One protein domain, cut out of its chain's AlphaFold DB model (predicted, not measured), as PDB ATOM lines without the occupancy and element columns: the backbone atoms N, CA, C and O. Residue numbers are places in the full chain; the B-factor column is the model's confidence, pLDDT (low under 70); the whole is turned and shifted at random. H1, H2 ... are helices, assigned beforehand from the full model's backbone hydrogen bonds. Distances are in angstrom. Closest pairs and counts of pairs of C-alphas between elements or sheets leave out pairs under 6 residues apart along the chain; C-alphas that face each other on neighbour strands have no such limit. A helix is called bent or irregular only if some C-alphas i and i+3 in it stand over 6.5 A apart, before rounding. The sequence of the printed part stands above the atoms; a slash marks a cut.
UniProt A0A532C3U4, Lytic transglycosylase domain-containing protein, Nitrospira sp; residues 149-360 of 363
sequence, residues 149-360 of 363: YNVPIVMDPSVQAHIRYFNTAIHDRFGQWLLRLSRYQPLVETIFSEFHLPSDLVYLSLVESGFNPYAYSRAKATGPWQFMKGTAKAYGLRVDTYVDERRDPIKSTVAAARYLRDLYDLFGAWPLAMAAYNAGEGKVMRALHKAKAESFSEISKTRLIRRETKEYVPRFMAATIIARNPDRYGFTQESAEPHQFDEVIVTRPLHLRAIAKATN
ATOM      1  N   TYR A 149     145.270 172.003  88.627       89.81
ATOM      2  CA  TYR A 149     146.474 171.404  89.208       89.81
ATOM      3  C   TYR A 149     147.491 172.486  89.573       89.81
ATOM      4  O   TYR A 149     147.705 173.433  88.816       89.81
ATOM      5  N   ASN A 150     148.162 172.333  90.713       92.19
ATOM      6  CA  ASN A 150     149.230 173.246  91.139       92.19
ATOM      7  C   ASN A 150     150.637 172.779  90.722       92.19
ATOM      8  O   ASN A 150     151.641 173.405  91.065       92.19
ATOM      9  N   VAL A 151     150.699 171.734  89.897       91.94
ATOM     10  CA  VAL A 151     151.881 171.250  89.173       91.94
ATOM     11  C   VAL A 151     151.577 171.182  87.670       91.94
ATOM     12  O   VAL A 151     150.424 170.972  87.288       91.94
ATOM     13  N   PRO A 152     152.574 171.343  86.780       89.62
ATOM     14  CA  PRO A 152     152.337 171.265  85.344       89.62
ATOM     15  C   PRO A 152     151.958 169.838  84.933       89.62
ATOM     16  O   PRO A 152     152.740 168.906  85.121       89.62
ATOM     17  N   ILE A 153     150.782 169.687  84.322       91.88
ATOM     18  CA  ILE A 153     150.287 168.429  83.757       91.88
ATOM     19  C   ILE A 153     150.186 168.574  82.238       91.88
ATOM     20  O   ILE A 153     149.562 169.507  81.735       91.88
ATOM     21  N   VAL A 154     150.780 167.631  81.506       91.56
ATOM     22  CA  VAL A 154     150.679 167.555  80.045       91.56
ATOM     23  C   VAL A 154     150.094 166.202  79.679       91.56
ATOM     24  O   VAL A 154     150.713 165.170  79.920       91.56
ATOM     25  N   MET A 155     148.896 166.192  79.098       91.88
ATOM     26  CA  MET A 155     148.265 164.955  78.646       91.88
ATOM     27  C   MET A 155     148.881 164.498  77.319       91.88
ATOM     28  O   MET A 155     148.525 164.996  76.253       91.88
ATOM     29  N   ASP A 156     149.789 163.527  77.388       92.81
ATOM     30  CA  ASP A 156     150.447 162.919  76.231       92.81
ATOM     31  C   ASP A 156     150.227 161.385  76.176       92.81
ATOM     32  O   ASP A 156     149.627 160.801  77.089       92.81
ATOM     33  N   PRO A 157     150.678 160.687  75.114       95.81
ATOM     34  CA  PRO A 157     150.508 159.238  75.013       95.81
ATOM     35  C   PRO A 157     151.170 158.419  76.136       95.81
ATOM     36  O   PRO A 157     150.679 157.326  76.432       95.81
ATOM     37  N   SER A 158     152.255 158.906  76.754       94.31
ATOM     38  CA  SER A 158     152.908 158.237  77.889       94.31
ATOM     39  C   SER A 158     152.052 158.378  79.149       94.31
ATOM     40  O   SER A 158     151.755 157.373  79.795       94.31
ATOM     41  N   VAL A 159     151.524 159.575  79.431       96.56
ATOM     42  CA  VAL A 159     150.570 159.799  80.534       96.56
ATOM     43  C   VAL A 159     149.331 158.923  80.364       96.56
ATOM     44  O   VAL A 159     148.944 158.210  81.287       96.56
ATOM     45  N   GLN A 160     148.748 158.877  79.163       96.69
ATOM     46  CA  GLN A 160     147.602 158.003  78.883       96.69
ATOM     47  C   GLN A 160     147.929 156.516  79.076       96.69
ATOM     48  O   GLN A 160     147.062 155.742  79.488       96.69
ATOM     49  N   ALA A 161     149.157 156.089  78.768       96.00
ATOM     50  CA  ALA A 161     149.588 154.717  79.003       96.00
ATOM     51  C   ALA A 161     149.658 154.392  80.501       96.00
ATOM     52  O   ALA A 161     149.168 153.335  80.896       96.00
ATOM     53  N   HIS A 162     150.175 155.304  81.331       97.75
ATOM     54  CA  HIS A 162     150.192 155.128  82.789       97.75
ATOM     55  C   HIS A 162     148.790 155.197  83.401       97.75
ATOM     56  O   HIS A 162     148.476 154.380  84.260       97.75
ATOM     57  N   ILE A 163     147.898 156.061  82.897       97.44
ATOM     58  CA  ILE A 163     146.481 156.055  83.304       97.44
ATOM     59  C   ILE A 163     145.856 154.685  83.028       97.44
ATOM     60  O   ILE A 163     145.192 154.125  83.898       97.44
ATOM     61  N   ARG A 164     146.075 154.112  81.836       97.31
ATOM     62  CA  ARG A 164     145.590 152.758  81.525       97.31
ATOM     63  C   ARG A 164     146.216 151.710  82.435       97.31
ATOM     64  O   ARG A 164     145.503 150.821  82.882       97.31
ATOM     65  N   TYR A 165     147.515 151.801  82.706       95.38
ATOM     66  CA  TYR A 165     148.222 150.868  83.583       95.38
ATOM     67  C   TYR A 165     147.625 150.859  84.997       95.38
ATOM     68  O   TYR A 165     147.261 149.790  85.489       95.38
ATOM     69  N   PHE A 166     147.426 152.034  85.598       95.69
ATOM     70  CA  PHE A 166     146.784 152.172  86.906       95.69
ATOM     71  C   PHE A 166     145.337 151.687  86.909       95.69
ATOM     72  O   PHE A 166     144.926 151.040  87.859       95.69
ATOM     73  N   ASN A 167     144.587 151.912  85.828       93.69
ATOM     74  CA  ASN A 167     143.190 151.486  85.731       93.69
ATOM     75  C   ASN A 167     142.979 150.008  85.382       93.69
ATOM     76  O   ASN A 167     141.841 149.549  85.365       93.69
ATOM     77  N   THR A 168     144.031 149.269  85.031       93.62
ATOM     78  CA  THR A 168     143.889 147.881  84.565       93.62
ATOM     79  C   THR A 168     144.843 146.949  85.288       93.62
ATOM     80  O   THR A 168     144.418 146.158  86.119       93.62
ATOM     81  N   ALA A 169     146.139 147.051  85.000       93.00
ATOM     82  CA  ALA A 169     147.149 146.116  85.478       93.00
ATOM     83  C   ALA A 169     147.294 146.112  87.004       93.00
ATOM     84  O   ALA A 169     147.612 145.071  87.570       93.00
ATOM     85  N   ILE A 170     147.089 147.266  87.650       92.88
ATOM     86  CA  ILE A 170     147.207 147.405  89.104       92.88
ATOM     87  C   ILE A 170     146.003 148.115  89.741       92.88
ATOM     88  O   ILE A 170     146.179 148.767  90.762       92.88
ATOM     89  N   HIS A 171     144.801 148.001  89.159       93.75
ATOM     90  CA  HIS A 171     143.601 148.738  89.606       93.75
ATOM     91  C   HIS A 171     143.333 148.588  91.109       93.75
ATOM     92  O   HIS A 171     143.431 149.572  91.839       93.75
ATOM     93  N   ASP A 172     143.142 147.367  91.609       93.31
ATOM     94  CA  ASP A 172     142.851 147.146  93.035       93.31
ATOM     95  C   ASP A 172     143.964 147.683  93.949       93.31
ATOM     96  O   ASP A 172     143.708 148.345  94.956       93.31
ATOM     97  N   ARG A 173     145.224 147.461  93.557       93.81
ATOM     98  CA  ARG A 173     146.399 147.940  94.294       93.81
ATOM     99  C   ARG A 173     146.463 149.467  94.322       93.81
ATOM    100  O   ARG A 173     146.725 150.050  95.367       93.81
ATOM    101  N   PHE A 174     146.205 150.126  93.196       95.88
ATOM    102  CA  PHE A 174     146.178 151.584  93.130       95.88
ATOM    103  C   PHE A 174     145.030 152.152  93.975       95.88
ATOM    104  O   PHE A 174     145.216 153.160  94.651       95.88
ATOM    105  N   GLY A 175     143.881 151.468  94.032       95.44
ATOM    106  CA  GLY A 175     142.797 151.786  94.967       95.44
ATOM    107  C   GLY A 175     143.250 151.748  96.432       95.44
ATOM    108  O   GLY A 175     142.988 152.687  97.183       95.44
ATOM    109  N   GLN A 176     144.014 150.724  96.825       93.81
ATOM    110  CA  GLN A 176     144.609 150.649  98.166       93.81
ATOM    111  C   GLN A 176     145.613 151.780  98.421       93.81
ATOM    112  O   GLN A 176     145.644 152.337  99.517       93.81
ATOM    113  N   TRP A 177     146.409 152.165  97.420       95.19
ATOM    114  CA  TRP A 177     147.338 153.291  97.536       95.19
ATOM    115  C   TRP A 177     146.607 154.619  97.760       95.19
ATOM    116  O   TRP A 177     147.018 155.405  98.613       95.19
ATOM    117  N   LEU A 178     145.508 154.856  97.035       95.12
ATOM    118  CA  LEU A 178     144.651 156.030  97.228       95.12
ATOM    119  C   LEU A 178     144.044 156.053  98.635       95.12
ATOM    120  O   LEU A 178     144.104 157.081  99.308       95.12
ATOM    121  N   LEU A 179     143.507 154.917  99.093       93.56
ATOM    122  CA  LEU A 179     142.938 154.779 100.434       93.56
ATOM    123  C   LEU A 179     143.986 154.998 101.530       93.56
ATOM    124  O   LEU A 179     143.711 155.639 102.540       93.56
ATOM    125  N   ARG A 180     145.200 154.475 101.343       93.56
ATOM    126  CA  ARG A 180     146.290 154.670 102.298       93.56
ATOM    127  C   ARG A 180     146.692 156.135 102.364       93.56
ATOM    128  O   ARG A 180     146.771 156.689 103.456       93.56
ATOM    129  N   LEU A 181     146.929 156.767 101.213       93.75
ATOM    130  CA  LEU A 181     147.343 158.164 101.172       93.75
ATOM    131  C   LEU A 181     146.277 159.097 101.760       93.75
ATOM    132  O   LEU A 181     146.644 160.036 102.464       93.75
ATOM    133  N   SER A 182     144.982 158.842 101.539       92.81
ATOM    134  CA  SER A 182     143.911 159.725 102.030       92.81
ATOM    135  C   SER A 182     143.941 159.918 103.552       92.81
ATOM    136  O   SER A 182     143.636 161.007 104.036       92.81
ATOM    137  N   ARG A 183     144.420 158.921 104.310       91.75
ATOM    138  CA  ARG A 183     144.588 159.011 105.771       91.75
ATOM    139  C   ARG A 183     145.716 159.939 106.223       91.75
ATOM    140  O   ARG A 183     145.700 160.403 107.363       91.75
ATOM    141  N   TYR A 184     146.703 160.183 105.363       93.00
ATOM    142  CA  TYR A 184     147.874 161.020 105.651       93.00
ATOM    143  C   TYR A 184     147.862 162.345 104.889       93.00
ATOM    144  O   TYR A 184     148.603 163.260 105.246       93.00
ATOM    145  N   GLN A 185     147.030 162.473 103.855       92.31
ATOM    146  CA  GLN A 185     147.031 163.616 102.949       92.31
ATOM    147  C   GLN A 185     146.910 164.973 103.671       92.31
ATOM    148  O   GLN A 185     147.747 165.828 103.390       92.31
ATOM    149  N   PRO A 186     146.008 165.183 104.657       91.94
ATOM    150  CA  PRO A 186     145.940 166.464 105.373       91.94
ATOM    151  C   PRO A 186     147.244 166.831 106.100       91.94
ATOM    152  O   PRO A 186     147.643 167.997 106.137       91.94
ATOM    153  N   LEU A 187     147.935 165.833 106.662       92.50
ATOM    154  CA  LEU A 187     149.225 166.020 107.326       92.50
ATOM    155  C   LEU A 187     150.314 166.386 106.309       92.50
ATOM    156  O   LEU A 187     151.066 167.336 106.530       92.50
ATOM    157  N   VAL A 188     150.374 165.679 105.179       95.06
ATOM    158  CA  VAL A 188     151.356 165.967 104.125       95.06
ATOM    159  C   VAL A 188     151.135 167.354 103.525       95.06
ATOM    160  O   VAL A 188     152.093 168.106 103.374       95.06
ATOM    161  N   GLU A 189     149.888 167.725 103.238       93.75
ATOM    162  CA  GLU A 189     149.532 169.044 102.706       93.75
ATOM    163  C   GLU A 189     149.896 170.171 103.678       93.75
ATOM    164  O   GLU A 189     150.413 171.205 103.253       93.75
ATOM    165  N   THR A 190     149.705 169.948 104.983       94.69
ATOM    166  CA  THR A 190     150.137 170.892 106.023       94.69
ATOM    167  C   THR A 190     151.648 171.103 105.958       94.69
ATOM    168  O   THR A 190     152.091 172.241 105.800       94.69
ATOM    169  N   ILE A 191     152.440 170.025 105.965       96.44
ATOM    170  CA  ILE A 191     153.905 170.108 105.855       96.44
ATOM    171  C   ILE A 191     154.304 170.809 104.550       96.44
ATOM    172  O   ILE A 191     155.119 171.727 104.555       96.44
ATOM    173  N   PHE A 192     153.712 170.429 103.419       97.44
ATOM    174  CA  PHE A 192     154.046 171.001 102.113       97.44
ATOM    175  C   PHE A 192     153.761 172.501 102.055       97.44
ATOM    176  O   PHE A 192     154.555 173.245 101.476       97.44
ATOM    177  N   SER A 193     152.692 172.960 102.708       95.94
ATOM    178  CA  SER A 193     152.375 174.384 102.808       95.94
ATOM    179  C   SER A 193     153.453 175.179 103.558       95.94
ATOM    180  O   SER A 193     153.813 176.268 103.111       95.94
ATOM    181  N   GLU A 194     154.051 174.618 104.617       95.50
ATOM    182  CA  GLU A 194     155.152 175.250 105.363       95.50
ATOM    183  C   GLU A 194     156.399 175.427 104.484       95.50
ATOM    184  O   GLU A 194     157.081 176.452 104.537       95.50
ATOM    185  N   PHE A 195     156.651 174.463 103.597       94.31
ATOM    186  CA  PHE A 195     157.732 174.528 102.616       94.31
ATOM    187  C   PHE A 195     157.342 175.249 101.324       94.31
ATOM    188  O   PHE A 195     158.170 175.299 100.419       94.31
ATOM    189  N   HIS A 196     156.144 175.839 101.224       95.44
ATOM    190  CA  HIS A 196     155.608 176.532 100.039       95.44
ATOM    191  C   HIS A 196     155.538 175.653  98.776       95.44
ATOM    192  O   HIS A 196     155.729 176.129  97.651       95.44
ATOM    193  N   LEU A 197     155.351 174.348  98.956       97.00
ATOM    194  CA  LEU A 197     155.280 173.376  97.873       97.00
ATOM    195  C   LEU A 197     153.848 173.251  97.336       97.00
ATOM    196  O   LEU A 197     152.892 173.344  98.108       97.00
ATOM    197  N   PRO A 198     153.677 172.993  96.028       97.31
ATOM    198  CA  PRO A 198     152.393 172.576  95.481       97.31
ATOM    199  C   PRO A 198     151.868 171.315  96.172       97.31
ATOM    200  O   PRO A 198     152.600 170.333  96.310       97.31
ATOM    201  N   SER A 199     150.595 171.315  96.570       95.56
ATOM    202  CA  SER A 199     149.990 170.173  97.265       95.56
ATOM    203  C   SER A 199     149.941 168.913  96.399       95.56
ATOM    204  O   SER A 199     150.115 167.825  96.933       95.56
ATOM    205  N   ASP A 200     149.788 169.034  95.074       96.69
ATOM    206  CA  ASP A 200     149.705 167.881  94.166       96.69
ATOM    207  C   ASP A 200     151.012 167.070  94.119       96.69
ATOM    208  O   ASP A 200     151.010 165.909  93.712       96.69
ATOM    209  N   LEU A 201     152.138 167.623  94.592       97.81
ATOM    210  CA  LEU A 201     153.374 166.852  94.752       97.81
ATOM    211  C   LEU A 201     153.222 165.693  95.743       97.81
ATOM    212  O   LEU A 201     154.034 164.771  95.703       97.81
ATOM    213  N   VAL A 202     152.189 165.698  96.597       97.00
ATOM    214  CA  VAL A 202     151.883 164.568  97.478       97.00
ATOM    215  C   VAL A 202     151.768 163.268  96.687       97.00
ATOM    216  O   VAL A 202     152.241 162.235  97.137       97.00
ATOM    217  N   TYR A 203     151.252 163.312  95.456       97.50
ATOM    218  CA  TYR A 203     151.053 162.119  94.636       97.50
ATOM    219  C   TYR A 203     152.355 161.479  94.132       97.50
ATOM    220  O   TYR A 203     152.312 160.351  93.633       97.50
ATOM    221  N   LEU A 204     153.519 162.117  94.312       97.00
ATOM    222  CA  LEU A 204     154.809 161.439  94.130       97.00
ATOM    223  C   LEU A 204     154.929 160.227  95.054       97.00
ATOM    224  O   LEU A 204     155.425 159.187  94.632       97.00
ATOM    225  N   SER A 205     154.398 160.299  96.273       97.25
ATOM    226  CA  SER A 205     154.447 159.177  97.208       97.25
ATOM    227  C   SER A 205     153.659 157.950  96.734       97.25
ATOM    228  O   SER A 205     153.982 156.822  97.108       97.25
ATOM    229  N   LEU A 206     152.614 158.149  95.916       96.50
ATOM    230  CA  LEU A 206     151.887 157.046  95.287       96.50
ATOM    231  C   LEU A 206     152.800 156.313  94.310       96.50
ATOM    232  O   LEU A 206     152.831 155.087  94.300       96.50
ATOM    233  N   VAL A 207     153.567 157.072  93.524       95.56
ATOM    234  CA  VAL A 207     154.524 156.530  92.556       95.56
ATOM    235  C   VAL A 207     155.689 155.825  93.245       95.56
ATOM    236  O   VAL A 207     156.158 154.819  92.721       95.56
ATOM    237  N   GLU A 208     156.139 156.322  94.395       95.31
ATOM    238  CA  GLU A 208     157.256 155.733  95.138       95.31
ATOM    239  C   GLU A 208     156.887 154.421  95.839       95.31
ATOM    240  O   GLU A 208     157.604 153.427  95.728       95.31
ATOM    241  N   SER A 209     155.782 154.394  96.587       95.88
ATOM    242  CA  SER A 209     155.427 153.212  97.386       95.88
ATOM    243  C   SER A 209     153.942 153.061  97.691       95.88
ATOM    244  O   SER A 209     153.576 152.311  98.597       95.88
ATOM    245  N   GLY A 210     153.069 153.808  97.012       95.25
ATOM    246  CA  GLY A 210     151.673 153.885  97.434       95.25
ATOM    247  C   GLY A 210     151.520 154.493  98.832       95.25
ATOM    248  O   GLY A 210     150.639 154.067  99.574       95.25
ATOM    249  N   PHE A 211     152.432 155.395  99.227       95.69
ATOM    250  CA  PHE A 211     152.583 155.926 100.591       95.69
ATOM    251  C   PHE A 211     152.739 154.830 101.672       95.69
ATOM    252  O   PHE A 211     152.279 154.997 102.794       95.69
ATOM    253  N   ASN A 212     153.355 153.678 101.377       95.50
ATOM    254  CA  ASN A 212     153.545 152.617 102.375       95.50
ATOM    255  C   ASN A 212     154.707 152.951 103.347       95.50
ATOM    256  O   ASN A 212     155.866 152.978 102.912       95.50
ATOM    257  N   PRO A 213     154.457 153.128 104.664       94.50
ATOM    258  CA  PRO A 213     155.510 153.389 105.652       94.50
ATOM    259  C   PRO A 213     156.529 152.247 105.795       94.50
ATOM    260  O   PRO A 213     157.683 152.472 106.159       94.50
ATOM    261  N   TYR A 214     156.132 151.017 105.471       93.75
ATOM    262  CA  TYR A 214     156.945 149.810 105.594       93.75
ATOM    263  C   TYR A 214     157.626 149.382 104.294       93.75
ATOM    264  O   TYR A 214     158.427 148.442 104.328       93.75
ATOM    265  N   ALA A 215     157.369 150.070 103.174       93.00
ATOM    266  CA  ALA A 215     157.952 149.717 101.883       93.00
ATOM    267  C   ALA A 215     159.476 149.627 101.956       93.00
ATOM    268  O   ALA A 215     160.152 150.496 102.516       93.00
ATOM    269  N   TYR A 216     160.028 148.581 101.350       93.38
ATOM    270  CA  TYR A 216     161.460 148.333 101.307       93.38
ATOM    271  C   TYR A 216     161.837 147.707  99.967       93.38
ATOM    272  O   TYR A 216     161.502 146.561  99.691       93.38
ATOM    273  N   SER A 217     162.547 148.456  99.129       89.62
ATOM    274  CA  SER A 217     162.936 147.984  97.801       89.62
ATOM    275  C   SER A 217     164.215 147.147  97.820       89.62
ATOM    276  O   SER A 217     165.026 147.180  98.750       89.62
ATOM    277  N   ARG A 218     164.470 146.442  96.712       86.12
ATOM    278  CA  ARG A 218     165.675 145.614  96.521       86.12
ATOM    279  C   ARG A 218     166.981 146.398  96.613       86.12
ATOM    280  O   ARG A 218     167.970 145.871  97.121       86.12
ATOM    281  N   ALA A 219     166.992 147.648  96.154       83.31
ATOM    282  CA  ALA A 219     168.148 148.533  96.309       83.31
ATOM    283  C   ALA A 219     168.086 149.393  97.587       83.31
ATOM    284  O   ALA A 219     168.939 150.249  97.784       83.31
ATOM    285  N   LYS A 220     167.198 149.043  98.531       92.50
ATOM    286  CA  LYS A 220     167.159 149.523  99.924       92.50
ATOM    287  C   LYS A 220     166.609 150.937 100.126       92.50
ATOM    288  O   LYS A 220     166.839 151.525 101.192       92.50
ATOM    289  N   ALA A 221     165.861 151.468  99.160       92.88
ATOM    290  CA  ALA A 221     164.974 152.597  99.428       92.88
ATOM    291  C   ALA A 221     163.857 152.160 100.383       92.88
ATOM    292  O   ALA A 221     163.466 150.990 100.409       92.88
ATOM    293  N   THR A 222     163.415 153.065 101.255       96.88
ATOM    294  CA  THR A 222     162.531 152.709 102.371       96.88
ATOM    295  C   THR A 222     161.474 153.775 102.625       96.88
ATOM    296  O   THR A 222     161.766 154.965 102.518       96.88
ATOM    297  N   GLY A 223     160.276 153.323 102.999       97.38
ATOM    298  CA  GLY A 223     159.178 154.153 103.478       97.38
ATOM    299  C   GLY A 223     158.347 154.832 102.386       97.38
ATOM    300  O   GLY A 223     158.466 154.476 101.202       97.38
ATOM    301  N   PRO A 224     157.516 155.821 102.769       97.19
ATOM    302  CA  PRO A 224     156.494 156.400 101.899       97.19
ATOM    303  C   PRO A 224     157.098 157.207 100.740       97.19
ATOM    304  O   PRO A 224     156.507 157.296  99.672       97.19
ATOM    305  N   TRP A 225     158.310 157.734 100.933       97.81
ATOM    306  CA  TRP A 225     159.043 158.547  99.956       97.81
ATOM    307  C   TRP A 225     160.222 157.815  99.300       97.81
ATOM    308  O   TRP A 225     160.988 158.435  98.567       97.81
ATOM    309  N   GLN A 226     160.400 156.518  99.602       96.94
ATOM    310  CA  GLN A 226     161.485 155.669  99.083       96.94
ATOM    311  C   GLN A 226     162.885 156.299  99.183       96.94
ATOM    312  O   GLN A 226     163.726 156.201  98.287       96.94
ATOM    313  N   PHE A 227     163.207 156.884 100.334       96.44
ATOM    314  CA  PHE A 227     164.539 157.437 100.538       96.44
ATOM    315  C   PHE A 227     165.620 156.354 100.592       96.44
ATOM    316  O   PHE A 227     165.536 155.370 101.341       96.44
ATOM    317  N   MET A 228     166.724 156.604  99.893       95.00
ATOM    318  CA  MET A 228     167.975 155.899 100.139       95.00
ATOM    319  C   MET A 228     168.625 156.381 101.429       95.00
ATOM    320  O   MET A 228     168.488 157.535 101.828       95.00
ATOM    321  N   LYS A 229     169.372 155.494 102.094       95.00
ATOM    322  CA  LYS A 229     169.997 155.793 103.393       95.00
ATOM    323  C   LYS A 229     170.894 157.038 103.361       95.00
ATOM    324  O   LYS A 229     170.918 157.779 104.339       95.00
ATOM    325  N   GLY A 230     171.646 157.246 102.278       93.50
ATOM    326  CA  GLY A 230     172.527 158.408 102.121       93.50
ATOM    327  C   GLY A 230     171.740 159.717 102.070       93.50
ATOM    328  O   GLY A 230     171.989 160.610 102.875       93.50
ATOM    329  N   THR A 231     170.741 159.785 101.190       92.44
ATOM    330  CA  THR A 231     169.865 160.952 101.034       92.44
ATOM    331  C   THR A 231     169.062 161.223 102.295       92.44
ATOM    332  O   THR A 231     169.037 162.349 102.771       92.44
ATOM    333  N   ALA A 232     168.483 160.182 102.899       95.44
ATOM    334  CA  ALA A 232     167.745 160.287 104.153       95.44
ATOM    335  C   ALA A 232     168.560 161.023 105.223       95.44
ATOM    336  O   ALA A 232     168.094 161.996 105.806       95.44
ATOM    337  N   LYS A 233     169.815 160.600 105.420       96.25
ATOM    338  CA  LYS A 233     170.730 161.240 106.369       96.25
ATOM    339  C   LYS A 233     171.081 162.673 105.980       96.25
ATOM    340  O   LYS A 233     171.161 163.520 106.863       96.25
ATOM    341  N   ALA A 234     171.277 162.946 104.689       94.56
ATOM    342  CA  ALA A 234     171.538 164.300 104.201       94.56
ATOM    343  C   ALA A 234     170.376 165.264 104.512       94.56
ATOM    344  O   ALA A 234     170.619 166.430 104.805       94.56
ATOM    345  N   TYR A 235     169.140 164.758 104.539       96.19
ATOM    346  CA  TYR A 235     167.935 165.510 104.908       96.19
ATOM    347  C   TYR A 235     167.510 165.331 106.375       96.19
ATOM    348  O   TYR A 235     166.376 165.634 106.738       96.19
ATOM    349  N   GLY A 236     168.431 164.895 107.238       95.62
ATOM    350  CA  GLY A 236     168.247 164.902 108.691       95.62
ATOM    351  C   GLY A 236     167.550 163.676 109.278       95.62
ATOM    352  O   GLY A 236     167.334 163.641 110.483       95.62
ATOM    353  N   LEU A 237     167.241 162.652 108.476       96.69
ATOM    354  CA  LEU A 237     166.648 161.417 108.986       96.69
ATOM    355  C   LEU A 237     167.695 160.536 109.670       96.69
ATOM    356  O   LEU A 237     168.752 160.202 109.114       96.69
ATOM    357  N   ARG A 238     167.357 160.062 110.865       96.31
ATOM    358  CA  ARG A 238     168.114 159.050 111.588       96.31
ATOM    359  C   ARG A 238     167.870 157.672 110.977       96.31
ATOM    360  O   ARG A 238     166.754 157.161 110.949       96.31
ATOM    361  N   VAL A 239     168.956 157.049 110.521       96.38
ATOM    362  CA  VAL A 239     168.950 155.682 109.980       96.38
ATOM    363  C   VAL A 239     170.082 154.870 110.609       96.38
ATOM    364  O   VAL A 239     171.242 154.933 110.164       96.38
ATOM    365  N   ASP A 240     169.740 154.098 111.637       93.12
ATOM    366  CA  ASP A 240     170.629 153.201 112.376       93.12
ATOM    367  C   ASP A 240     169.971 151.842 112.683       93.12
ATOM    368  O   ASP A 240     168.941 151.494 112.115       93.12
ATOM    369  N   THR A 241     170.624 151.018 113.505       89.19
ATOM    370  CA  THR A 241     170.174 149.653 113.823       89.19
ATOM    371  C   THR A 241     168.900 149.613 114.675       89.19
ATOM    372  O   THR A 241     168.246 148.577 114.737       89.19
ATOM    373  N   TYR A 242     168.558 150.711 115.350       85.69
ATOM    374  CA  TYR A 242     167.409 150.807 116.251       85.69
ATOM    375  C   TYR A 242     166.249 151.579 115.632       85.69
ATOM    376  O   TYR A 242     165.096 151.259 115.911       85.69
ATOM    377  N   VAL A 243     166.546 152.604 114.831       90.81
ATOM    378  CA  VAL A 243     165.549 153.513 114.262       90.81
ATOM    379  C   VAL A 243     165.836 153.747 112.782       90.81
ATOM    380  O   VAL A 243     166.958 154.082 112.396       90.81
ATOM    381  N   ASP A 244     164.790 153.621 111.968       96.25
ATOM    382  CA  ASP A 244     164.799 153.997 110.559       96.25
ATOM    383  C   ASP A 244     163.681 155.012 110.283       96.25
ATOM    384  O   ASP A 244     162.558 154.647 109.940       96.25
ATOM    385  N   GLU A 245     163.992 156.300 110.442       97.75
ATOM    386  CA  GLU A 245     163.027 157.403 110.286       97.75
ATOM    387  C   GLU A 245     162.562 157.602 108.842       97.75
ATOM    388  O   GLU A 245     161.653 158.384 108.584       97.75
ATOM    389  N   ARG A 246     163.110 156.848 107.882       98.06
ATOM    390  CA  ARG A 246     162.530 156.773 106.536       98.06
ATOM    391  C   ARG A 246     161.127 156.175 106.558       98.06
ATOM    392  O   ARG A 246     160.352 156.476 105.666       98.06
ATOM    393  N   ARG A 247     160.811 155.348 107.560       96.88
ATOM    394  CA  ARG A 247     159.488 154.737 107.763       96.88
ATOM    395  C   ARG A 247     158.507 155.643 108.507       96.88
ATOM    396  O   ARG A 247     157.327 155.334 108.561       96.88
ATOM    397  N   ASP A 248     158.987 156.732 109.103       95.44
ATOM    398  CA  ASP A 248     158.150 157.677 109.839       95.44
ATOM    399  C   ASP A 248     157.445 158.606 108.835       95.44
ATOM    400  O   ASP A 248     158.133 159.352 108.130       95.44
ATOM    401  N   PRO A 249     156.104 158.581 108.719       94.62
ATOM    402  CA  PRO A 249     155.386 159.343 107.701       94.62
ATOM    403  C   PRO A 249     155.475 160.859 107.902       94.62
ATOM    404  O   PRO A 249     155.308 161.595 106.936       94.62
ATOM    405  N   ILE A 250     155.777 161.348 109.105       95.31
ATOM    406  CA  ILE A 250     155.926 162.781 109.379       95.31
ATOM    407  C   ILE A 250     157.341 163.204 109.011       95.31
ATOM    408  O   ILE A 250     157.535 164.033 108.121       95.31
ATOM    409  N   LYS A 251     158.349 162.588 109.638       97.00
ATOM    410  CA  LYS A 251     159.756 162.968 109.449       97.00
ATOM    411  C   LYS A 251     160.202 162.777 108.009       97.00
ATOM    412  O   LYS A 251     160.838 163.665 107.443       97.00
ATOM    413  N   SER A 252     159.836 161.652 107.392       98.06
ATOM    414  CA  SER A 252     160.172 161.411 105.988       98.06
ATOM    415  C   SER A 252     159.473 162.395 105.047       98.06
ATOM    416  O   SER A 252     160.083 162.796 104.061       98.06
ATOM    417  N   THR A 253     158.265 162.866 105.368       98.31
ATOM    418  CA  THR A 253     157.580 163.908 104.582       98.31
ATOM    419  C   THR A 253     158.257 165.265 104.715       98.31
ATOM    420  O   THR A 253     158.435 165.947 103.709       98.31
ATOM    421  N   VAL A 254     158.709 165.648 105.911       98.56
ATOM    422  CA  VAL A 254     159.504 166.875 106.092       98.56
ATOM    423  C   VAL A 254     160.812 166.790 105.295       98.56
ATOM    424  O   VAL A 254     161.179 167.734 104.594       98.56
ATOM    425  N   ALA A 255     161.500 165.645 105.335       98.38
ATOM    426  CA  ALA A 255     162.700 165.415 104.532       98.38
ATOM    427  C   ALA A 255     162.413 165.477 103.018       98.38
ATOM    428  O   ALA A 255     163.171 166.106 102.280       98.38
ATOM    429  N   ALA A 256     161.310 164.880 102.555       98.38
ATOM    430  CA  ALA A 256     160.873 164.936 101.159       98.38
ATOM    431  C   ALA A 256     160.547 166.364 100.720       98.38
ATOM    432  O   ALA A 256     160.981 166.780  99.649       98.38
ATOM    433  N   ALA A 257     159.863 167.137 101.562       98.56
ATOM    434  CA  ALA A 257     159.537 168.526 101.280       98.56
ATOM    435  C   ALA A 257     160.805 169.379 101.098       98.56
ATOM    436  O   ALA A 257     160.935 170.108 100.114       98.56
ATOM    437  N   ARG A 258     161.788 169.227 101.995       98.25
ATOM    438  CA  ARG A 258     163.093 169.896 101.867       98.25
ATOM    439  C   ARG A 258     163.812 169.497 100.583       98.25
ATOM    440  O   ARG A 258     164.289 170.365  99.862       98.25
ATOM    441  N   TYR A 259     163.842 168.205 100.266       98.44
ATOM    442  CA  TYR A 259     164.512 167.733  99.060       98.44
ATOM    443  C   TYR A 259     163.839 168.244  97.781       98.44
ATOM    444  O   TYR A 259     164.513 168.732  96.879       98.44
ATOM    445  N   LEU A 260     162.509 168.195  97.705       98.44
ATOM    446  CA  LEU A 260     161.752 168.713  96.565       98.44
ATOM    447  C   LEU A 260     161.943 170.222  96.384       98.44
ATOM    448  O   LEU A 260     162.043 170.679  95.244       98.44
ATOM    449  N   ARG A 261     162.031 170.983  97.483       98.12
ATOM    450  CA  ARG A 261     162.375 172.410  97.453       98.12
ATOM    451  C   ARG A 261     163.764 172.628  96.854       98.12
ATOM    452  O   ARG A 261     163.864 173.359  95.876       98.12
ATOM    453  N   ASP A 262     164.787 171.942  97.359       98.00
ATOM    454  CA  ASP A 262     166.166 172.079  96.866       98.00
ATOM    455  C   ASP A 262     166.281 171.714  95.375       98.00
ATOM    456  O   ASP A 262     166.961 172.390  94.600       98.00
ATOM    457  N   LEU A 263     165.574 170.668  94.937       98.06
ATOM    458  CA  LEU A 263     165.513 170.283  93.527       98.06
ATOM    459  C   LEU A 263     164.808 171.340  92.673       98.06
ATOM    460  O   LEU A 263     165.252 171.632  91.562       98.06
ATOM    461  N   TYR A 264     163.712 171.917  93.161       98.25
ATOM    462  CA  TYR A 264     163.037 172.993  92.448       98.25
ATOM    463  C   TYR A 264     163.915 174.239  92.344       98.25
ATOM    464  O   TYR A 264     164.016 174.809  91.264       98.25
ATOM    465  N   ASP A 265     164.602 174.615  93.420       97.75
ATOM    466  CA  ASP A 265     165.502 175.768  93.435       97.75
ATOM    467  C   ASP A 265     166.696 175.562  92.484       97.75
ATOM    468  O   ASP A 265     167.158 176.513  91.853       97.75
ATOM    469  N   LEU A 266     167.154 174.315  92.308       96.81
ATOM    470  CA  LEU A 266     168.217 173.961  91.364       96.81
ATOM    471  C   LEU A 266     167.772 174.005  89.893       96.81
ATOM    472  O   LEU A 266     168.529 174.458  89.036       96.81
ATOM    473  N   PHE A 267     166.584 173.483  89.575       97.31
ATOM    474  CA  PHE A 267     166.155 173.288  88.182       97.31
ATOM    475  C   PHE A 267     165.130 174.311  87.678       97.31
ATOM    476  O   PHE A 267     164.895 174.385  86.475       97.31
ATOM    477  N   GLY A 268     164.460 175.043  88.567       97.00
ATOM    478  CA  GLY A 268     163.409 176.017  88.249       97.00
ATOM    479  C   GLY A 268     162.115 175.428  87.668       97.00
ATOM    480  O   GLY A 268     161.175 176.169  87.383       97.00
ATOM    481  N   ALA A 269     162.035 174.107  87.477       96.81
ATOM    482  CA  ALA A 269     160.911 173.448  86.818       96.81
ATOM    483  C   ALA A 269     160.598 172.078  87.436       96.81
ATOM    484  O   ALA A 269     161.460 171.199  87.513       96.81
ATOM    485  N   TRP A 270     159.327 171.855  87.789       97.88
ATOM    486  CA  TRP A 270     158.872 170.605  88.413       97.88
ATOM    487  C   TRP A 270     159.176 169.335  87.605       97.88
ATOM    488  O   TRP A 270     159.630 168.370  88.214       97.88
ATOM    489  N   PRO A 271     159.023 169.288  86.265       97.62
ATOM    490  CA  PRO A 271     159.404 168.103  85.493       97.62
ATOM    491  C   PRO A 271     160.882 167.715  85.646       97.62
ATOM    492  O   PRO A 271     161.207 166.532  85.698       97.62
ATOM    493  N   LEU A 272     161.781 168.698  85.751       98.38
ATOM    494  CA  LEU A 272     163.204 168.447  85.984       98.38
ATOM    495  C   LEU A 272     163.478 168.065  87.437       98.38
ATOM    496  O   LEU A 272     164.220 167.112  87.668       98.38
ATOM    497  N   ALA A 273     162.835 168.738  88.396       98.31
ATOM    498  CA  ALA A 273     162.928 168.391  89.809       98.31
ATOM    499  C   ALA A 273     162.469 166.944  90.062       98.31
ATOM    500  O   ALA A 273     163.186 166.179  90.690       98.31
ATOM    501  N   MET A 274     161.345 166.510  89.490       97.38
ATOM    502  CA  MET A 274     160.861 165.126  89.597       97.38
ATOM    503  C   MET A 274     161.796 164.119  88.919       97.38
ATOM    504  O   MET A 274     162.091 163.065  89.478       97.38
ATOM    505  N   ALA A 275     162.317 164.441  87.731       97.12
ATOM    506  CA  ALA A 275     163.312 163.592  87.079       97.12
ATOM    507  C   ALA A 275     164.585 163.446  87.932       97.12
ATOM    508  O   ALA A 275     165.180 162.370  87.978       97.12
ATOM    509  N   ALA A 276     164.996 164.517  88.616       97.38
ATOM    510  CA  ALA A 276     166.139 164.518  89.517       97.38
ATOM    511  C   ALA A 276     165.845 163.809  90.841       97.38
ATOM    512  O   ALA A 276     166.727 163.133  91.354       97.38
ATOM    513  N   TYR A 277     164.612 163.873  91.340       96.25
ATOM    514  CA  TYR A 277     164.176 163.101  92.499       96.25
ATOM    515  C   TYR A 277     164.369 161.598  92.250       96.25
ATOM    516  O   TYR A 277     164.992 160.921  93.063       96.25
ATOM    517  N   ASN A 278     163.948 161.099  91.080       94.75
ATOM    518  CA  ASN A 278     164.132 159.698  90.685       94.75
ATOM    519  C   ASN A 278     165.595 159.343  90.355       94.75
ATOM    520  O   ASN A 278     166.120 158.330  90.810       94.75
ATOM    521  N   ALA A 279     166.268 160.141  89.522       91.88
ATOM    522  CA  ALA A 279     167.564 159.760  88.957       91.88
ATOM    523  C   ALA A 279     168.780 160.278  89.740       91.88
ATOM    524  O   ALA A 279     169.899 159.815  89.493       91.88
ATOM    525  N   GLY A 280     168.596 161.249  90.626       93.44
ATOM    526  CA  GLY A 280     169.646 162.093  91.185       93.44
ATOM    527  C   GLY A 280     169.930 163.325  90.318       93.44
ATOM    528  O   GLY A 280     170.076 163.252  89.090       93.44
ATOM    529  N   GLU A 281     170.089 164.467  90.978       94.75
ATOM    530  CA  GLU A 281     170.321 165.793  90.412       94.75
ATOM    531  C   GLU A 281     171.551 165.846  89.498       94.75
ATOM    532  O   GLU A 281     171.490 166.371  88.384       94.75
ATOM    533  N   GLY A 282     172.647 165.189  89.886       94.50
ATOM    534  CA  GLY A 282     173.870 165.142  89.082       94.50
ATOM    535  C   GLY A 282     173.707 164.400  87.748       94.50
ATOM    536  O   GLY A 282     174.421 164.695  86.781       94.50
ATOM    537  N   LYS A 283     172.772 163.440  87.657       95.62
ATOM    538  CA  LYS A 283     172.477 162.737  86.396       95.62
ATOM    539  C   LYS A 283     171.677 163.637  85.456       95.62
ATOM    540  O   LYS A 283     172.023 163.728  84.277       95.62
ATOM    541  N   VAL A 284     170.671 164.339  85.980       97.75
ATOM    542  CA  VAL A 284     169.836 165.271  85.205       97.75
ATOM    543  C   VAL A 284     170.648 166.472  84.723       97.75
ATOM    544  O   VAL A 284     170.644 166.754  83.526       97.75
ATOM    545  N   MET A 285     171.451 167.094  85.593       97.44
ATOM    546  CA  MET A 285     172.351 168.199  85.225       97.44
ATOM    547  C   MET A 285     173.300 167.819  84.084       97.44
ATOM    548  O   MET A 285     173.463 168.550  83.104       97.44
ATOM    549  N   ARG A 286     173.905 166.629  84.165       97.56
ATOM    550  CA  ARG A 286     174.799 166.119  83.117       97.56
ATOM    551  C   ARG A 286     174.067 165.877  81.800       97.56
ATOM    552  O   ARG A 286     174.646 166.111  80.738       97.56
ATOM    553  N   ALA A 287     172.831 165.383  81.859       97.94
ATOM    554  CA  ALA A 287     172.007 165.161  80.679       97.94
ATOM    555  C   ALA A 287     171.645 166.483  79.990       97.94
ATOM    556  O   ALA A 287     171.857 166.585  78.784       97.94
ATOM    557  N   LEU A 288     171.199 167.492  80.749       98.25
ATOM    558  CA  LEU A 288     170.909 168.840  80.243       98.25
ATOM    559  C   LEU A 288     172.136 169.442  79.553       98.25
ATOM    560  O   LEU A 288     172.091 169.769  78.368       98.25
ATOM    561  N   HIS A 289     173.280 169.461  80.244       98.00
ATOM    562  CA  HIS A 289     174.519 170.017  79.703       98.00
ATOM    563  C   HIS A 289     174.985 169.297  78.426       98.00
ATOM    564  O   HIS A 289     175.347 169.930  77.436       98.00
ATOM    565  N   LYS A 290     174.962 167.957  78.411       98.06
ATOM    566  CA  LYS A 290     175.412 167.174  77.247       98.06
ATOM    567  C   LYS A 290     174.448 167.270  76.060       98.06
ATOM    568  O   LYS A 290     174.908 167.207  74.921       98.06
ATOM    569  N   ALA A 291     173.148 167.400  76.311       97.38
ATOM    570  CA  ALA A 291     172.148 167.615  75.270       97.38
ATOM    571  C   ALA A 291     172.093 169.065  74.774       97.38
ATOM    572  O   ALA A 291     171.523 169.288  73.711       97.38
ATOM    573  N   LYS A 292     172.678 170.021  75.518       97.62
ATOM    574  CA  LYS A 292     172.398 171.460  75.380       97.62
ATOM    575  C   LYS A 292     170.892 171.725  75.447       97.62
ATOM    576  O   LYS A 292     170.343 172.405  74.588       97.62
ATOM    577  N   ALA A 293     170.258 171.083  76.420       97.50
ATOM    578  CA  ALA A 293     168.824 171.111  76.622       97.50
ATOM    579  C   ALA A 293     168.467 171.933  77.856       97.50
ATOM    580  O   ALA A 293     169.248 171.979  78.810       97.50
ATOM    581  N   GLU A 294     167.266 172.500  77.852       96.25
ATOM    582  CA  GLU A 294     166.764 173.351  78.942       96.25
ATOM    583  C   GLU A 294     165.528 172.754  79.629       96.25
ATOM    584  O   GLU A 294     165.126 173.198  80.701       96.25
ATOM    585  N   SER A 295     164.949 171.690  79.064       97.75
ATOM    586  CA  SER A 295     163.708 171.095  79.556       97.75
ATOM    587  C   SER A 295     163.779 169.577  79.733       97.75
ATOM    588  O   SER A 295     164.556 168.867  79.085       97.75
ATOM    589  N   PHE A 296     162.891 169.044  80.582       97.31
ATOM    590  CA  PHE A 296     162.692 167.595  80.716       97.31
ATOM    591  C   PHE A 296     162.284 166.949  79.380       97.31
ATOM    592  O   PHE A 296     162.776 165.877  79.033       97.31
ATOM    593  N   SER A 297     161.416 167.619  78.609       96.44
ATOM    594  CA  SER A 297     160.919 167.139  77.308       96.44
ATOM    595  C   SER A 297     162.043 166.936  76.290       96.44
ATOM    596  O   SER A 297     161.994 166.019  75.469       96.44
ATOM    597  N   GLU A 298     163.082 167.767  76.332       97.69
ATOM    598  CA  GLU A 298     164.249 167.606  75.469       97.69
ATOM    599  C   GLU A 298     165.124 166.436  75.914       97.69
ATOM    600  O   GLU A 298     165.424 165.556  75.103       97.69
ATOM    601  N   ILE A 299     165.493 166.362  77.200       97.81
ATOM    602  CA  ILE A 299     166.363 165.277  77.681       97.81
ATOM    603  C   ILE A 299     165.676 163.907  77.621       97.81
ATOM    604  O   ILE A 299     166.359 162.905  77.382       97.81
ATOM    605  N   SER A 300     164.345 163.837  77.742       96.25
ATOM    606  CA  SER A 300     163.575 162.588  77.650       96.25
ATOM    607  C   SER A 300     163.623 161.954  76.255       96.25
ATOM    608  O   SER A 300     163.626 160.724  76.123       96.25
ATOM    609  N   LYS A 301     163.798 162.763  75.204       96.25
ATOM    610  CA  LYS A 301     163.980 162.303  73.816       96.25
ATOM    611  C   LYS A 301     165.385 161.749  73.550       96.25
ATOM    612  O   LYS A 301     165.606 161.064  72.553       96.25
ATOM    613  N   THR A 302     166.344 161.984  74.446       96.94
ATOM    614  CA  THR A 302     167.737 161.530  74.295       96.94
ATOM    615  C   THR A 302     167.986 160.161  74.937       96.94
ATOM    616  O   THR A 302     167.141 159.620  75.638       96.94
ATOM    617  N   ARG A 303     169.176 159.578  74.759       96.50
ATOM    618  CA  ARG A 303     169.613 158.376  75.507       96.50
ATOM    619  C   ARG A 303     170.387 158.706  76.792       96.50
ATOM    620  O   ARG A 303     171.039 157.828  77.345       96.50
ATOM    621  N   LEU A 304     170.384 159.971  77.224       95.94
ATOM    622  CA  LEU A 304     171.218 160.451  78.332       95.94
ATOM    623  C   LEU A 304     170.624 160.152  79.710       95.94
ATOM    624  O   LEU A 304     171.374 160.058  80.676       95.94
ATOM    625  N   ILE A 305     169.306 159.963  79.782       95.38
ATOM    626  CA  ILE A 305     168.604 159.492  80.977       95.38
ATOM    627  C   ILE A 305     168.000 158.107  80.734       95.38
ATOM    628  O   ILE A 305     167.682 157.733  79.597       95.38
ATOM    629  N   ARG A 306     167.874 157.322  81.809       94.94
ATOM    630  CA  ARG A 306     167.332 155.957  81.761       94.94
ATOM    631  C   ARG A 306     165.850 155.978  81.395       94.94
ATOM    632  O   ARG A 306     165.164 156.957  81.663       94.94
ATOM    633  N   ARG A 307     165.355 154.880  80.807       93.81
ATOM    634  CA  ARG A 307     163.933 154.741  80.443       93.81
ATOM    635  C   ARG A 307     163.022 154.997  81.637       93.81
ATOM    636  O   ARG A 307     162.067 155.734  81.505       93.81
ATOM    637  N   GLU A 308     163.367 154.446  82.786       89.56
ATOM    638  CA  GLU A 308     162.642 154.670  84.032       89.56
ATOM    639  C   GLU A 308     162.430 156.156  84.347       89.56
ATOM    640  O   GLU A 308     161.294 156.588  84.476       89.56
ATOM    641  N   THR A 309     163.491 156.964  84.358       93.12
ATOM    642  CA  THR A 309     163.396 158.411  84.604       93.12
ATOM    643  C   THR A 309     162.527 159.125  83.571       93.12
ATOM    644  O   THR A 309     161.851 160.098  83.892       93.12
ATOM    645  N   LYS A 310     162.513 158.645  82.319       95.31
ATOM    646  CA  LYS A 310     161.624 159.186  81.279       95.31
ATOM    647  C   LYS A 310     160.158 158.887  81.563       95.31
ATOM    648  O   LYS A 310     159.320 159.728  81.272       95.31
ATOM    649  N   GLU A 311     159.871 157.704  82.097       95.25
ATOM    650  CA  GLU A 311     158.517 157.268  82.446       95.25
ATOM    651  C   GLU A 311     158.053 157.828  83.795       95.25
ATOM    652  O   GLU A 311     156.854 157.907  84.036       95.25
ATOM    653  N   TYR A 312     158.978 158.247  84.660       96.06
ATOM    654  CA  TYR A 312     158.681 158.712  86.013       96.06
ATOM    655  C   TYR A 312     157.772 159.950  86.036       96.06
ATOM    656  O   TYR A 312     156.747 159.957  86.714       96.06
ATOM    657  N   VAL A 313     158.096 160.979  85.246       96.81
ATOM    658  CA  VAL A 313     157.296 162.214  85.194       96.81
ATOM    659  C   VAL A 313     155.890 161.961  84.618       96.81
ATOM    660  O   VAL A 313     154.918 162.353  85.265       96.81
ATOM    661  N   PRO A 314     155.721 161.257  83.478       97.31
ATOM    662  CA  PRO A 314     154.393 160.872  82.996       97.31
ATOM    663  C   PRO A 314     153.595 160.006  83.977       97.31
ATOM    664  O   PRO A 314     152.379 160.162  84.095       97.31
ATOM    665  N   ARG A 315     154.265 159.111  84.708       97.19
ATOM    666  CA  ARG A 315     153.642 158.272  85.737       97.19
ATOM    667  C   ARG A 315     153.099 159.103  86.899       97.19
ATOM    668  O   ARG A 315     151.967 158.875  87.315       97.19
ATOM    669  N   PHE A 316     153.856 160.092  87.373       97.75
ATOM    670  CA  PHE A 316     153.375 161.060  88.364       97.75
ATOM    671  C   PHE A 316     152.157 161.842  87.863       97.75
ATOM    672  O   PHE A 316     151.162 161.958  88.579       97.75
ATOM    673  N   MET A 317     152.204 162.343  86.625       97.62
ATOM    674  CA  MET A 317     151.079 163.078  86.040       97.62
ATOM    675  C   MET A 317     149.818 162.206  85.993       97.62
ATOM    676  O   MET A 317     148.748 162.649  86.401       97.62
ATOM    677  N   ALA A 318     149.949 160.949  85.561       97.81
ATOM    678  CA  ALA A 318     148.848 159.991  85.541       97.81
ATOM    679  C   ALA A 318     148.279 159.717  86.942       97.81
ATOM    680  O   ALA A 318     147.061 159.726  87.113       97.81
ATOM    681  N   ALA A 319     149.145 159.514  87.941       97.44
ATOM    682  CA  ALA A 319     148.720 159.304  89.322       97.44
ATOM    683  C   ALA A 319     147.967 160.527  89.868       97.44
ATOM    684  O   ALA A 319     146.906 160.369  90.459       97.44
ATOM    685  N   THR A 320     148.463 161.737  89.594       97.19
ATOM    686  CA  THR A 320     147.837 163.009  89.994       97.19
ATOM    687  C   THR A 320     146.449 163.180  89.379       97.19
ATOM    688  O   THR A 320     145.490 163.497  90.081       97.19
ATOM    689  N   ILE A 321     146.317 162.924  88.073       96.44
ATOM    690  CA  ILE A 321     145.044 163.027  87.347       96.44
ATOM    691  C   ILE A 321     143.989 162.096  87.958       96.44
ATOM    692  O   ILE A 321     142.855 162.521  88.196       96.44
ATOM    693  N   ILE A 322     144.371 160.842  88.234       96.06
ATOM    694  CA  ILE A 322     143.476 159.861  88.850       96.06
ATOM    695  C   ILE A 322     143.156 160.261  90.288       96.06
ATOM    696  O   ILE A 322     141.989 160.304  90.653       96.06
ATOM    697  N   ALA A 323     144.159 160.588  91.102       94.81
ATOM    698  CA  ALA A 323     143.975 160.846  92.527       94.81
ATOM    699  C   ALA A 323     143.155 162.112  92.824       94.81
ATOM    700  O   ALA A 323     142.462 162.169  93.839       94.81
ATOM    701  N   ARG A 324     143.173 163.102  91.924       93.56
ATOM    702  CA  ARG A 324     142.302 164.288  91.993       93.56
ATOM    703  C   ARG A 324     140.868 164.014  91.537       93.56
ATOM    704  O   ARG A 324     139.979 164.785  91.876       93.56
ATOM    705  N   ASN A 325     140.638 162.942  90.773       93.25
ATOM    706  CA  ASN A 325     139.332 162.604  90.201       93.25
ATOM    707  C   ASN A 325     139.023 161.088  90.231       93.25
ATOM    708  O   ASN A 325     138.644 160.534  89.195       93.25
ATOM    709  N   PRO A 326     139.170 160.387  91.366       93.69
ATOM    710  CA  PRO A 326     139.183 158.920  91.394       93.69
ATOM    711  C   PRO A 326     137.896 158.290  90.863       93.69
ATOM    712  O   PRO A 326     137.968 157.347  90.075       93.69
ATOM    713  N   ASP A 327     136.736 158.881  91.166       92.38
ATOM    714  CA  ASP A 327     135.441 158.403  90.674       92.38
ATOM    715  C   ASP A 327     135.370 158.384  89.137       92.38
ATOM    716  O   ASP A 327     134.807 157.463  88.544       92.38
ATOM    717  N   ARG A 328     135.994 159.366  88.458       93.19
ATOM    718  CA  ARG A 328     136.029 159.433  86.980       93.19
ATOM    719  C   ARG A 328     136.822 158.289  86.360       93.19
ATOM    720  O   ARG A 328     136.611 157.958  85.195       93.19
ATOM    721  N   TYR A 329     137.731 157.711  87.132       94.56
ATOM    722  CA  TYR A 329     138.584 156.606  86.726       94.56
ATOM    723  C   TYR A 329     138.136 155.277  87.355       94.56
ATOM    724  O   TYR A 329     138.824 154.275  87.233       94.56
ATOM    725  N   GLY A 330     136.953 155.224  87.975       92.38
ATOM    726  CA  GLY A 330     136.406 153.980  88.514       92.38
ATOM    727  C   GLY A 330     137.082 153.513  89.804       92.38
ATOM    728  O   GLY A 330     137.084 152.316  90.084       92.38
ATOM    729  N   PHE A 331     137.651 154.437  90.581       93.44
ATOM    730  CA  PHE A 331     138.083 154.189  91.953       93.44
ATOM    731  C   PHE A 331     137.042 154.755  92.911       93.44
ATOM    732  O   PHE A 331     136.805 155.959  92.921       93.44
ATOM    733  N   THR A 332     136.435 153.897  93.726       85.12
ATOM    734  CA  THR A 332     135.509 154.328  94.776       85.12
ATOM    735  C   THR A 332     136.304 154.930  95.929       85.12
ATOM    736  O   THR A 332     137.128 154.241  96.531       85.12
ATOM    737  N   GLN A 333     136.059 156.198  96.268       71.56
ATOM    738  CA  GLN A 333     136.601 156.766  97.502       71.56
ATOM    739  C   GLN A 333     135.804 156.274  98.708       71.56
ATOM    740  O   GLN A 333     134.690 156.726  98.971       71.56
ATOM    741  N   GLU A 334     136.401 155.376  99.483       71.12
ATOM    742  CA  GLU A 334     135.971 155.178 100.861       71.12
ATOM    743  C   GLU A 334     136.512 156.336 101.705       71.12
ATOM    744  O   GLU A 334     137.701 156.661 101.656       71.12
ATOM    745  N   SER A 335     135.631 156.995 102.459       66.94
ATOM    746  CA  SER A 335     136.056 158.004 103.426       66.94
ATOM    747  C   SER A 335     136.857 157.298 104.516       66.94
ATOM    748  O   SER A 335     136.307 156.523 105.298       66.94
ATOM    749  N   ALA A 336     138.167 157.529 104.527       76.25
ATOM    750  CA  ALA A 336     139.032 157.072 105.596       76.25
ATOM    751  C   ALA A 336     139.266 158.222 106.568       76.25
ATOM    752  O   ALA A 336     139.663 159.317 106.167       76.25
ATOM    753  N   GLU A 337     139.033 157.957 107.850       83.38
ATOM    754  CA  GLU A 337     139.417 158.891 108.898       83.38
ATOM    755  C   GLU A 337     140.943 159.075 108.880       83.38
ATOM    756  O   GLU A 337     141.677 158.083 108.752       83.38
ATOM    757  N   PRO A 338     141.443 160.317 109.003       81.81
ATOM    758  CA  PRO A 338     142.870 160.569 109.123       81.81
ATOM    759  C   PRO A 338     143.493 159.761 110.265       81.81
ATOM    760  O   PRO A 338     142.859 159.538 111.300       81.81
ATOM    761  N   HIS A 339     144.754 159.352 110.106       77.88
ATOM    762  CA  HIS A 339     145.457 158.664 111.187       77.88
ATOM    763  C   HIS A 339     145.574 159.575 112.415       77.88
ATOM    764  O   HIS A 339     146.194 160.636 112.361       77.88
ATOM    765  N   GLN A 340     144.999 159.129 113.531       79.19
ATOM    766  CA  GLN A 340     145.152 159.765 114.836       79.19
ATOM    767  C   GLN A 340     146.239 159.037 115.626       79.19
ATOM    768  O   GLN A 340     146.240 157.808 115.705       79.19
ATOM    769  N   PHE A 341     147.165 159.794 116.203       82.00
ATOM    770  CA  PHE A 341     148.256 159.266 117.012       82.00
ATOM    771  C   PHE A 341     148.623 160.257 118.117       82.00
ATOM    772  O   PHE A 341     148.467 161.466 117.954       82.00
ATOM    773  N   ASP A 342     149.143 159.720 119.218       82.12
ATOM    774  CA  ASP A 342     149.759 160.493 120.292       82.12
ATOM    775  C   ASP A 342     151.279 160.338 120.219       82.12
ATOM    776  O   ASP A 342     151.802 159.230 120.061       82.12
ATOM    777  N   GLU A 343     152.007 161.439 120.385       82.19
ATOM    778  CA  GLU A 343     153.466 161.419 120.462       82.19
ATOM    779  C   GLU A 343     153.939 161.379 121.916       82.19
ATOM    780  O   GLU A 343     153.502 162.156 122.768       82.19
ATOM    781  N   VAL A 344     154.885 160.483 122.207       84.12
ATOM    782  CA  VAL A 344     155.480 160.355 123.540       84.12
ATOM    783  C   VAL A 344     156.997 160.355 123.437       84.12
ATOM    784  O   VAL A 344     157.597 159.538 122.739       84.12
ATOM    785  N   ILE A 345     157.635 161.245 124.196       85.25
ATOM    786  CA  ILE A 345     159.094 161.298 124.293       85.25
ATOM    787  C   ILE A 345     159.581 160.171 125.202       85.25
ATOM    788  O   ILE A 345     159.260 160.107 126.391       85.25
ATOM    789  N   VAL A 346     160.425 159.304 124.649       83.31
ATOM    790  CA  VAL A 346     161.042 158.195 125.375       83.31
ATOM    791  C   VAL A 346     162.460 158.583 125.803       83.31
ATOM    792  O   VAL A 346     163.346 158.763 124.973       83.31
ATOM    793  N   THR A 347     162.698 158.694 127.114       86.19
ATOM    794  CA  THR A 347     163.984 159.154 127.689       86.19
ATOM    795  C   THR A 347     164.972 158.032 128.019       86.19
ATOM    796  O   THR A 347     166.100 158.293 128.428       86.19
ATOM    797  N   ARG A 348     164.563 156.770 127.866       88.06
ATOM    798  CA  ARG A 348     165.375 155.573 128.136       88.06
ATOM    799  C   ARG A 348     164.967 154.438 127.198       88.06
ATOM    800  O   ARG A 348     163.803 154.403 126.819       88.06
ATOM    801  N   PRO A 349     165.850 153.483 126.866       86.31
ATOM    802  CA  PRO A 349     165.462 152.321 126.072       86.31
ATOM    803  C   PRO A 349     164.260 151.590 126.688       86.31
ATOM    804  O   PRO A 349     164.255 151.280 127.882       86.31
ATOM    805  N   LEU A 350     163.238 151.322 125.873       86.69
ATOM    806  CA  LEU A 350     162.030 150.596 126.263       86.69
ATOM    807  C   LEU A 350     161.846 149.379 125.361       86.69
ATOM    808  O   LEU A 350     162.101 149.428 124.161       86.69
ATOM    809  N   HIS A 351     161.359 148.283 125.938       88.88
ATOM    810  CA  HIS A 351     160.894 147.155 125.144       88.88
ATOM    811  C   HIS A 351     159.530 147.485 124.538       88.88
ATOM    812  O   HIS A 351     158.616 147.853 125.276       88.88
ATOM    813  N   LEU A 352     159.362 147.253 123.232       87.75
ATOM    814  CA  LEU A 352     158.068 147.399 122.553       87.75
ATOM    815  C   LEU A 352     156.967 146.570 123.234       87.75
ATOM    816  O   LEU A 352     155.854 147.052 123.403       87.75
ATOM    817  N   ARG A 353     157.307 145.397 123.794       91.56
ATOM    818  CA  ARG A 353     156.393 144.598 124.632       91.56
ATOM    819  C   ARG A 353     155.825 145.357 125.827       91.56
ATOM    820  O   ARG A 353     154.684 145.125 126.216       91.56
ATOM    821  N   ALA A 354     156.631 146.212 126.451       90.50
ATOM    822  CA  ALA A 354     156.195 147.006 127.592       90.50
ATOM    823  C   ALA A 354     155.215 148.098 127.145       90.50
ATOM    824  O   ALA A 354     154.215 148.312 127.822       90.50
ATOM    825  N   ILE A 355     155.483 148.724 125.993       89.56
ATOM    826  CA  ILE A 355     154.600 149.718 125.373       89.56
ATOM    827  C   ILE A 355     153.272 149.060 125.010       89.56
ATOM    828  O   ILE A 355     152.243 149.472 125.524       89.56
ATOM    829  N   ALA A 356     153.309 147.963 124.257       91.94
ATOM    830  CA  ALA A 356     152.132 147.203 123.853       91.94
ATOM    831  C   ALA A 356     151.259 146.761 125.030       91.94
ATOM    832  O   ALA A 356     150.038 146.868 124.993       91.94
ATOM    833  N   LYS A 357     151.882 146.308 126.126       92.44
ATOM    834  CA  LYS A 357     151.155 145.959 127.350       92.44
ATOM    835  C   LYS A 357     150.517 147.182 128.022       92.44
ATOM    836  O   LYS A 357     149.455 147.044 128.618       92.44
ATOM    837  N   ALA A 358     151.175 148.339 127.985       90.25
ATOM    838  CA  ALA A 358     150.679 149.567 128.600       90.25
ATOM    839  C   ALA A 358     149.570 150.238 127.774       90.25
ATOM    840  O   ALA A 358     148.657 150.814 128.355       90.25
ATOM    841  N   THR A 359     149.643 150.151 126.444       89.69
ATOM    842  CA  THR A 359     148.686 150.768 125.512       89.69
ATOM    843  C   THR A 359     147.585 149.816 125.058       89.69
ATOM    844  O   THR A 359     146.585 150.263 124.509       89.69
ATOM    845  N   ASN A 360     147.751 148.509 125.290       90.69
ATOM    846  CA  ASN A 360     146.900 147.449 124.750       90.69
ATOM    847  C   ASN A 360     146.869 147.417 123.205       90.69
ATOM    848  O   ASN A 360     145.877 147.006 122.608       90.69
TER     849      ASN A 360
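This is residues 149 to 360 of the 363 residues of the protein "Lytic transglycosylase domain-containing protein" of Nitrospira sp (UniProt A0A532C3U4). A body of crossed helices is gathered round H4, which lies in the middle, and a long tail runs off it, with residues 341 to 360 sticking out and H12 near the tail's far end. H3 and H10 pack on H4, the long H6 and H7 run close by, H1 packs on the far side of H10, and H8 and H9 make one end of the body beyond H7. The printed part has 212 residues with twelve named helices, H1 to H12 in order along the chain, and no named strand; the class is all helix. The whole is compact, with a radius of gyration of the C-alphas of 18.2 A, and spans 59 by 39 by 33 A, only just elongated.

The longest helix is H6, residues 249 to 267. Its residues 250 to 257 touch H3, residues 185 to 194, at a steep tilt of 47 degrees, the same way; the closest C-alphas, of Phe 192 and Ala 257, are 6.1 A apart. Its residues 260 to 267 touch H7, residues 270 to 279, at a steep tilt of 64 degrees, opposite ways, with the C-alphas of Leu 263 and Ala 273 closest at 4.9 A. H5, residues 229 to 234, is close to H6 but not clearly touching, the closest C-alphas, of Ala 232 and Ala 255, being 7.2 A apart. H4, residues 199 to 209, and H6 are near each other, with 8 pairs of C-alphas within 10 A. H3 and H4 touch at a steep tilt of 57 degrees, opposite ways, closest at the C-alphas of Glu 189 and Ser 199, 5.6 A. H7 is the hub, touching four helices. One is H10, residues 307 to 324, whose residues 309 to 313 touch H7, with the C-alphas of Ala 275 and Thr 309 closest at 5.7 A. H10 has a kink of 28 degrees near residue 314 and is only just irregular: C-alphas 310 and 313 are 6.6 A apart. Its residues 315 to 323 touch H4, closest at the C-alphas of Tyr 203 and Thr 320, 5.7 A. H7 also touches H8, residues 281 to 291, closest at the C-alphas of Ala 276 and Val 284, 5.7 A, and only just touches H9, residues 296 to 300, with 3 pairs of C-alphas within 8 A, those of Leu 272 and Phe 296 closest at 5.4 A. H1, residues 157 to 167, touches H10 at a steep tilt of 59 degrees, the same way, closest at the C-alphas of Val 159 and Pro 314, 4.7 A. H2, residues 171 to 182, only just touches H4, with 3 pairs of C-alphas within 8 A, those of Trp 177 and Leu 206 closest at 6.3 A. H11, residues 326 to 329, is close to H10 but not clearly touching, the closest C-alphas, of Ile 322 and Tyr 329, being 6.2 A apart. H12, residues 352 to 359, touches no helix. Every O i to N i+4 pair is within hydrogen-bond range in H1, H2, H3, H5, H7, H8, H9 and H12; H6 has 14 of 15, H10 has 12 of 14, H4 has 2 of 7 beside 6 of 8 O i to N i+3 pairs, and H11 is too short for an O i to N i+4 pair.

H6 and H10 each measure 26.3 A from first to last C-alpha, H4 17.8 A and H2 16.6 A. H6 runs from C-alpha 249 at (155.386, 159.343, 107.701) to C-alpha 267 at (166.155, 173.288, 88.182). H12 ends at C-alpha 359, at (148.686, 150.768, 125.512).

The C-alphas of Lys 292 and Lys 357, 61.7 A apart, are the two farthest apart. Without residues 341 to 360, which stand free, the body spans 49 by 42 by 33 A. The printed part has no cut. The links H4 to H5, H5 to H6 and H11 to H12 are long, with 19, 14 and 22 residues. The mean pLDDT of the printed part is 93.9, and residue 335 is under 70.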